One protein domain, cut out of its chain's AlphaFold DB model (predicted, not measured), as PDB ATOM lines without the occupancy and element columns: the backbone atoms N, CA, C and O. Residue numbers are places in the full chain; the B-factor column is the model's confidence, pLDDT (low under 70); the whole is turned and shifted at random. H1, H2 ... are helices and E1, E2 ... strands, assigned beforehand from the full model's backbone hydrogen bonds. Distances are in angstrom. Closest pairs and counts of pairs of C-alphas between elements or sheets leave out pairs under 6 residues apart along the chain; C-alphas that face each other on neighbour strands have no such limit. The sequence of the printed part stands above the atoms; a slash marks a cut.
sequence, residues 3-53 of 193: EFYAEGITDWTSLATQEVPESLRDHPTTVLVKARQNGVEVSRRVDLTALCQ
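Overview. This is residues 3 to 53 of the 193 residues of an uncharacterized protein of Spirosoma endophyticum (UniProt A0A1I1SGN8). A long hairpin, E3 and E4, and a short hairpin, E1 and E2, stand side by side in one small sheet, and two short helices, H1 and H2, sit at the end of the sheet where E3 begins and E4 ends. The turn of the long hairpin, at residues 38 and 39, makes the opposite end of this rod, and the link of residues 14 to 21 bows out on the way from E2 to H1. The 51 printed residues hold four named strands and two named helices, in the order E1, E2, H1, E3, E4, H2. The sheet runs E2, E1, E3, E4, all antiparallel, and the class is mixed, helices and strands. The whole is only just compact, close to loose, with a radius of gyration of the C-alphas of 11.4 A and spans of 36 by 16 by 13 A.

Along the chain. E1, residues 3 to 6, begins at C-alpha 3 at (14.609, 48.065, -2.083) and is 10.6 A long. E2, residues 10 to 13, is 7.4 A long. H1 is residues 22 to 26, 6.1 A from first to last C-alpha. E3, residues 30 to 37, begins at C-alpha 30 at (17.108, 34.854, -17.435), and E4 is residues 40 to 47; each is 23.6 A long. H2, residues 48 to 51, is 4.9 A long and ends at C-alpha 51 at (25.585, 30.591, -13.764).

Arrangement. E1 and E2 form a hairpin, antiparallel at 172 degrees, with N 4 and O 13 at 2.7 A. E1 is also antiparallel to E3, at 171 degrees, with N 34 and O 5 at 2.8 A. E3 and E4 form the other hairpin, at 160 degrees, with N 42 and O 35 at 2.8 A and N 31 and O 46 at 2.9 A. These N and O pairs are within hydrogen-bond range. E2 and E4 are the edge strands and are apart. E2, H1 and E3 make a split strand-helix-strand unit, two strands running the same way with a helix between them along the chain and E1 between them in the sheet; its crossover is right-handed. H1 is not on the sheet, with 2 pairs of C-alphas within 10 A. H2 is on it only just, with 5 such pairs, and only grazes it with residues 48 to 50. The closest C-alphas of E3 and H2, those of Thr 30 and Leu 48, are 5.7 A apart. H1 and H2 are close but not clearly touching; their closest C-alphas, of Arg 25 and Leu 48, are 7.7 A apart. In H1 every O i to N i+4 pair is within hydrogen-bond range, while H2 is too short for such a pair.

Size, cuts and confidence. The two C-alphas farthest apart, those of Asn 38 and Gln 53, are 36.3 A apart. The printed part has no cut and no long link. Its mean pLDDT is 92.8, and no printed residue is under 70.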
ATOM      1  N   GLU A   3      15.424  49.267  -1.941       97.81
ATOM      2  CA  GLU A   3      14.609  48.065  -2.083       97.81
ATOM      3  C   GLU A   3      15.062  47.285  -3.320       97.81
ATOM      4  O   GLU A   3      15.559  47.868  -4.285       97.81
ATOM      5  N   PHE A   4      14.868  45.974  -3.290       97.94
ATOM      6  CA  PHE A   4      15.300  45.006  -4.288       97.94
ATOM      7  C   PHE A   4      14.109  44.175  -4.744       97.94
ATOM      8  O   PHE A   4      13.218  43.890  -3.950       97.94
ATOM      9  N   TYR A   5      14.108  43.784  -6.010       97.62
ATOM     10  CA  TYR A   5      13.113  42.903  -6.613       97.62
ATOM     11  C   TYR A   5      13.831  41.933  -7.547       97.62
ATOM     12  O   TYR A   5      14.778  42.329  -8.233       97.62
ATOM     13  N   ALA A   6      13.376  40.687  -7.610       97.19
ATOM     14  CA  ALA A   6      13.882  39.728  -8.578       97.19
ATOM     15  C   ALA A   6      12.746  38.833  -9.075       97.19
ATOM     16  O   ALA A   6      12.107  38.126  -8.297       97.19
ATOM     17  N   GLU A   7      12.506  38.871 -10.382       96.50
ATOM     18  CA  GLU A   7      11.426  38.133 -11.036       96.50
ATOM     19  C   GLU A   7      11.492  36.633 -10.713       96.50
ATOM     20  O   GLU A   7      12.521  35.988 -10.904       96.50
ATOM     21  N   GLY A   8      10.390  36.089 -10.186       92.81
ATOM     22  CA  GLY A   8      10.295  34.683  -9.786       92.81
ATOM     23  C   GLY A   8      11.081  34.301  -8.523       92.81
ATOM     24  O   GLY A   8      11.042  33.136  -8.139       92.81
ATOM     25  N   ILE A   9      11.769  35.249  -7.870       95.75
ATOM     26  CA  ILE A   9      12.565  35.026  -6.651       95.75
ATOM     27  C   ILE A   9      11.976  35.801  -5.466       95.75
ATOM     28  O   ILE A   9      11.742  35.225  -4.407       95.75
ATOM     29  N   THR A  10      11.742  37.108  -5.617       96.50
ATOM     30  CA  THR A  10      11.244  37.962  -4.532       96.50
ATOM     31  C   THR A  10      10.472  39.173  -5.057       96.50
ATOM     32  O   THR A  10      10.821  39.748  -6.092       96.50
ATOM     33  N   ASP A  11       9.458  39.594  -4.301       97.00
ATOM     34  CA  ASP A  11       8.834  40.909  -4.454       97.00
ATOM     35  C   ASP A  11       9.726  42.020  -3.871       97.00
ATOM     36  O   ASP A  11      10.805  41.763  -3.340       97.00
ATOM     37  N   TRP A  12       9.290  43.284  -3.966       97.19
ATOM     38  CA  TRP A  12      10.038  44.406  -3.394       97.19
ATOM     39  C   TRP A  12      10.325  44.199  -1.902       97.19
ATOM     40  O   TRP A  12       9.415  44.093  -1.082       97.19
ATOM     41  N   THR A  13      11.606  44.181  -1.557       97.25
ATOM     42  CA  THR A  13      12.095  43.919  -0.203       97.25
ATOM     43  C   THR A  13      13.340  44.743   0.095       97.25
ATOM     44  O   THR A  13      14.079  45.120  -0.806       97.25
ATOM     45  N   SER A  14      13.628  45.014   1.365       96.50
ATOM     46  CA  SER A  14      14.900  45.630   1.771       96.50
ATOM     47  C   SER A  14      16.021  44.628   2.019       96.50
ATOM     48  O   SER A  14      17.137  45.023   2.355       96.50
ATOM     49  N   LEU A  15      15.732  43.331   1.901       96.06
ATOM     50  CA  LEU A  15      16.723  42.273   2.035       96.06
ATOM     51  C   LEU A  15      17.526  42.158   0.736       96.06
ATOM     52  O   LEU A  15      17.002  41.727  -0.288       96.06
ATOM     53  N   ALA A  16      18.805  42.530   0.797       92.88
ATOM     54  CA  ALA A  16      19.707  42.518  -0.356       92.88
ATOM     55  C   ALA A  16      20.103  41.104  -0.823       92.88
ATOM     56  O   ALA A  16      20.568  40.940  -1.949       92.88
ATOM     57  N   THR A  17      19.918  40.093   0.030       94.12
ATOM     58  CA  THR A  17      20.260  38.697  -0.261       94.12
ATOM     59  C   THR A  17      18.991  37.860  -0.299       94.12
ATOM     60  O   THR A  17      18.180  37.926   0.623       94.12
ATOM     61  N   GLN A  18      18.851  37.061  -1.353       93.38
ATOM     62  CA  GLN A  18      17.782  36.084  -1.536       93.38
ATOM     63  C   GLN A  18      18.379  34.772  -2.032       93.38
ATOM     64  O   GLN A  18      19.407  34.774  -2.714       93.38
ATOM     65  N   GLU A  19      17.718  33.663  -1.723       92.00
ATOM     66  CA  GLU A  19      18.049  32.375  -2.321       92.00
ATOM     67  C   GLU A  19      17.249  32.174  -3.605       92.00
ATOM     68  O   GLU A  19      16.049  32.441  -3.658       92.00
ATOM     69  N   VAL A  20      17.915  31.683  -4.651       91.62
ATOM     70  CA  VAL A  20      17.229  31.274  -5.879       91.62
ATOM     71  C   VAL A  20      16.383  30.032  -5.556       91.62
ATOM     72  O   VAL A  20      16.950  29.040  -5.081       91.62
ATOM     73  N   PRO A  21      15.057  30.059  -5.796       92.75
ATOM     74  CA  PRO A  21      14.181  28.940  -5.485       92.75
ATOM     75  C   PRO A  21      14.533  27.720  -6.337       92.75
ATOM     76  O   PRO A  21      15.028  27.847  -7.455       92.75
ATOM     77  N   GLU A  22      14.244  26.529  -5.814       88.06
ATOM     78  CA  GLU A  22      14.563  25.248  -6.458       88.06
ATOM     79  C   GLU A  22      14.056  25.161  -7.902       88.06
ATOM     80  O   GLU A  22      14.821  24.792  -8.784       88.06
ATOM     81  N   SER A  23      12.840  25.635  -8.177       88.62
ATOM     82  CA  SER A  23      12.276  25.663  -9.532       88.62
ATOM     83  C   SER A  23      13.156  26.401 -10.547       88.62
ATOM     84  O   SER A  23      13.321  25.924 -11.668       88.62
ATOM     85  N   LEU A  24      13.753  27.531 -10.155       89.88
ATOM     86  CA  LEU A  24      14.669  28.310 -10.994       89.88
ATOM     87  C   LEU A  24      16.102  27.766 -10.982       89.88
ATOM     88  O   LEU A  24      16.889  28.131 -11.850       89.88
ATOM     89  N   ARG A  25      16.464  26.906 -10.026       84.81
ATOM     90  CA  ARG A  25      17.743  26.180 -10.060       84.81
ATOM     91  C   ARG A  25      17.674  24.972 -10.992       84.81
ATOM     92  O   ARG A  25      18.631  24.739 -11.724       84.81
ATOM     93  N   ASP A  26      16.548  24.262 -10.993       83.06
ATOM     94  CA  ASP A  26      16.316  23.079 -11.830       83.06
ATOM     95  C   ASP A  26      16.000  23.448 -13.283       83.06
ATOM     96  O   ASP A  26      16.388  22.739 -14.209       83.06
ATOM     97  N   HIS A  27      15.312  24.574 -13.489       86.81
ATOM     98  CA  HIS A  27      14.973  25.108 -14.807       86.81
ATOM     99  C   HIS A  27      15.453  26.560 -14.906       86.81
ATOM    100  O   HIS A  27      14.639  27.491 -14.859       86.81
ATOM    101  N   PRO A  28      16.777  26.777 -14.993       87.19
ATOM    102  CA  PRO A  28      17.326  28.116 -14.997       87.19
ATOM    103  C   PRO A  28      16.903  28.893 -16.245       87.19
ATOM    104  O   PRO A  28      16.684  28.348 -17.328       87.19
ATOM    105  N   THR A  29      16.746  30.197 -16.054       91.38
ATOM    106  CA  THR A  29      16.327  31.149 -17.080       91.38
ATOM    107  C   THR A  29      16.943  32.515 -16.795       91.38
ATOM    108  O   THR A  29      17.569  32.736 -15.756       91.38
ATOM    109  N   THR A  30      16.760  33.462 -17.708       93.31
ATOM    110  CA  THR A  30      17.108  34.854 -17.435       93.31
ATOM    111  C   THR A  30      16.059  35.493 -16.531       93.31
ATOM    112  O   THR A  30      14.884  35.521 -16.883       93.31
ATOM    113  N   VAL A  31      16.490  36.062 -15.404       95.12
ATOM    114  CA  VAL A  31      15.625  36.785 -14.459       95.12
ATOM    115  C   VAL A  31      15.917  38.283 -14.476       95.12
ATOM    116  O   VAL A  31      17.071  38.709 -14.603       95.12
ATOM    117  N   LEU A  32      14.877  39.108 -14.342       97.19
ATOM    118  CA  LEU A  32      15.033  40.548 -14.158       97.19
ATOM    119  C   LEU A  32      15.241  40.880 -12.677       97.19
ATOM    120  O   LEU A  32      14.336  40.711 -11.861       97.19
ATOM    121  N   VAL A  33      16.414  41.418 -12.348       97.44
ATOM    122  CA  VAL A  33      16.729  41.958 -11.022       97.44
ATOM    123  C   VAL A  33      16.633  43.476 -11.069       97.44
ATOM    124  O   VAL A  33      17.139  44.108 -11.999       97.44
ATOM    125  N   LYS A  34      15.993  44.071 -10.067       97.94
ATOM    126  CA  LYS A  34      15.821  45.516  -9.933       97.94
ATOM    127  C   LYS A  34      16.255  45.988  -8.555       97.94
ATOM    128  O   LYS A  34      16.110  45.267  -7.570       97.94
ATOM    129  N   ALA A  35      16.733  47.222  -8.490       97.75
ATOM    130  CA  ALA A  35      16.912  47.944  -7.240       97.75
ATOM    131  C   ALA A  35      16.314  49.343  -7.379       97.75
ATOM    132  O   ALA A  35      16.424  49.954  -8.444       97.75
ATOM    133  N   ARG A  36      15.700  49.864  -6.315       97.44
ATOM    134  CA  ARG A  36      15.185  51.235  -6.294       97.44
ATOM    135  C   ARG A  36      15.554  51.979  -5.021       97.44
ATOM    136  O   ARG A  36      15.604  51.397  -3.940       97.44
ATOM    137  N   GLN A  37      15.780  53.281  -5.153       97.62
ATOM    138  CA  GLN A  37      16.021  54.192  -4.038       97.62
ATOM    139  C   GLN A  37      15.475  55.573  -4.387       97.62
ATOM    140  O   GLN A  37      15.768  56.110  -5.452       97.62
ATOM    141  N   ASN A  38      14.697  56.166  -3.478       95.75
ATOM    142  CA  ASN A  38      14.137  57.516  -3.637       95.75
ATOM    143  C   ASN A  38      13.420  57.729  -4.990       95.75
ATOM    144  O   ASN A  38      13.533  58.788  -5.599       95.75
ATOM    145  N   GLY A  39      12.707  56.708  -5.477       90.12
ATOM    146  CA  GLY A  39      11.964  56.764  -6.742       90.12
ATOM    147  C   GLY A  39      12.793  56.520  -8.011       90.12
ATOM    148  O   GLY A  39      12.214  56.469  -9.091       90.12
ATOM    149  N   VAL A  40      14.111  56.328  -7.905       97.06
ATOM    150  CA  VAL A  40      14.972  55.925  -9.030       97.06
ATOM    151  C   VAL A  40      15.106  54.406  -9.042       97.06
ATOM    152  O   VAL A  40      15.438  53.826  -8.010       97.06
ATOM    153  N   GLU A  41      14.873  53.771 -10.193       97.69
ATOM    154  CA  GLU A  41      14.999  52.322 -10.400       97.69
ATOM    155  C   GLU A  41      16.148  52.010 -11.368       97.69
ATOM    156  O   GLU A  41      16.318  52.668 -12.394       97.69
ATOM    157  N   VAL A  42      16.916  50.971 -11.050       97.69
ATOM    158  CA  VAL A  42      17.888  50.341 -11.945       97.69
ATOM    159  C   VAL A  42      17.526  48.875 -12.129       97.69
ATOM    160  O   VAL A  42      16.953  48.253 -11.234       97.69
ATOM    161  N   SER A  43      17.874  48.305 -13.283       97.25
ATOM    162  CA  SER A  43      17.569  46.908 -13.592       97.25
ATOM    163  C   SER A  43      18.714  46.209 -14.314       97.25
ATOM    164  O   SER A  43      19.412  46.832 -15.114       97.25
ATOM    165  N   ARG A  44      18.860  44.906 -14.079       96.25
ATOM    166  CA  ARG A  44      19.800  44.024 -14.772       96.25
ATOM    167  C   ARG A  44      19.134  42.680 -15.053       96.25
ATOM    168  O   ARG A  44      18.481  42.115 -14.183       96.25
ATOM    169  N   ARG A  45      19.334  42.155 -16.261       95.31
ATOM    170  CA  ARG A  45      19.012  40.762 -16.591       95.31
ATOM    171  C   ARG A  45      20.152  39.859 -16.128       95.31
ATOM    172  O   ARG A  45      21.309  40.150 -16.431       95.31
ATOM    173  N   VAL A  46      19.826  38.805 -15.391       91.56
ATOM    174  CA  VAL A  46      20.780  37.808 -14.897       91.56
ATOM    175  C   VAL A  46      20.442  36.473 -15.535       91.56
ATOM    176  O   VAL A  46      19.343  35.969 -15.338       91.56
ATOM    177  N   ASP A  47      21.374  35.915 -16.302       88.94
ATOM    178  CA  ASP A  47      21.228  34.599 -16.918       88.94
ATOM    179  C   ASP A  47      21.596  33.506 -15.902       88.94
ATOM    180  O   ASP A  47      22.774  33.233 -15.661       88.94
ATOM    181  N   LEU A  48      20.589  32.900 -15.264       87.25
ATOM    182  CA  LEU A  48      20.824  31.808 -14.315       87.25
ATOM    183  C   LEU A  48      21.313  30.536 -15.017       87.25
ATOM    184  O   LEU A  48      21.951  29.702 -14.380       87.25
ATOM    185  N   THR A  49      21.046  30.378 -16.318       83.88
ATOM    186  CA  THR A  49      21.453  29.195 -17.085       83.88
ATOM    187  C   THR A  49      22.958  29.177 -17.257       83.88
ATOM    188  O   THR A  49      23.581  28.136 -17.052       83.88
ATOM    189  N   ALA A  50      23.544  30.337 -17.556       77.88
ATOM    190  CA  ALA A  50      24.990  30.510 -17.595       77.88
ATOM    191  C   ALA A  50      25.638  30.259 -16.220       77.88
ATOM    192  O   ALA A  50      26.632  29.547 -16.138       77.88
ATOM    193  N   LEU A  51      25.046  30.762 -15.128       80.19
ATOM    194  CA  LEU A  51      25.585  30.591 -13.764       80.19
ATOM    195  C   LEU A  51      25.474  29.158 -13.222       80.19
ATOM    196  O   LEU A  51      26.253  28.753 -12.361       80.19
ATOM    197  N   CYS A  52      24.495  28.384 -13.687       81.81
ATOM    198  CA  CYS A  52      24.345  26.981 -13.303       81.81
ATOM    199  C   CYS A  52      25.253  26.036 -14.104       81.81
ATOM    200  O   CYS A  52      25.279  24.839 -13.807       81.81
ATOM    201  N   GLN A  53      26.000  26.556 -15.076       87.94
ATOM    202  CA  GLN A  53      26.926  25.801 -15.907       87.94
ATOM    203  C   GLN A  53      28.386  26.062 -15.516       87.94
ATOM    204  O   GLN A  53      28.689  27.119 -14.960       87.94
TER     205      GLN A  53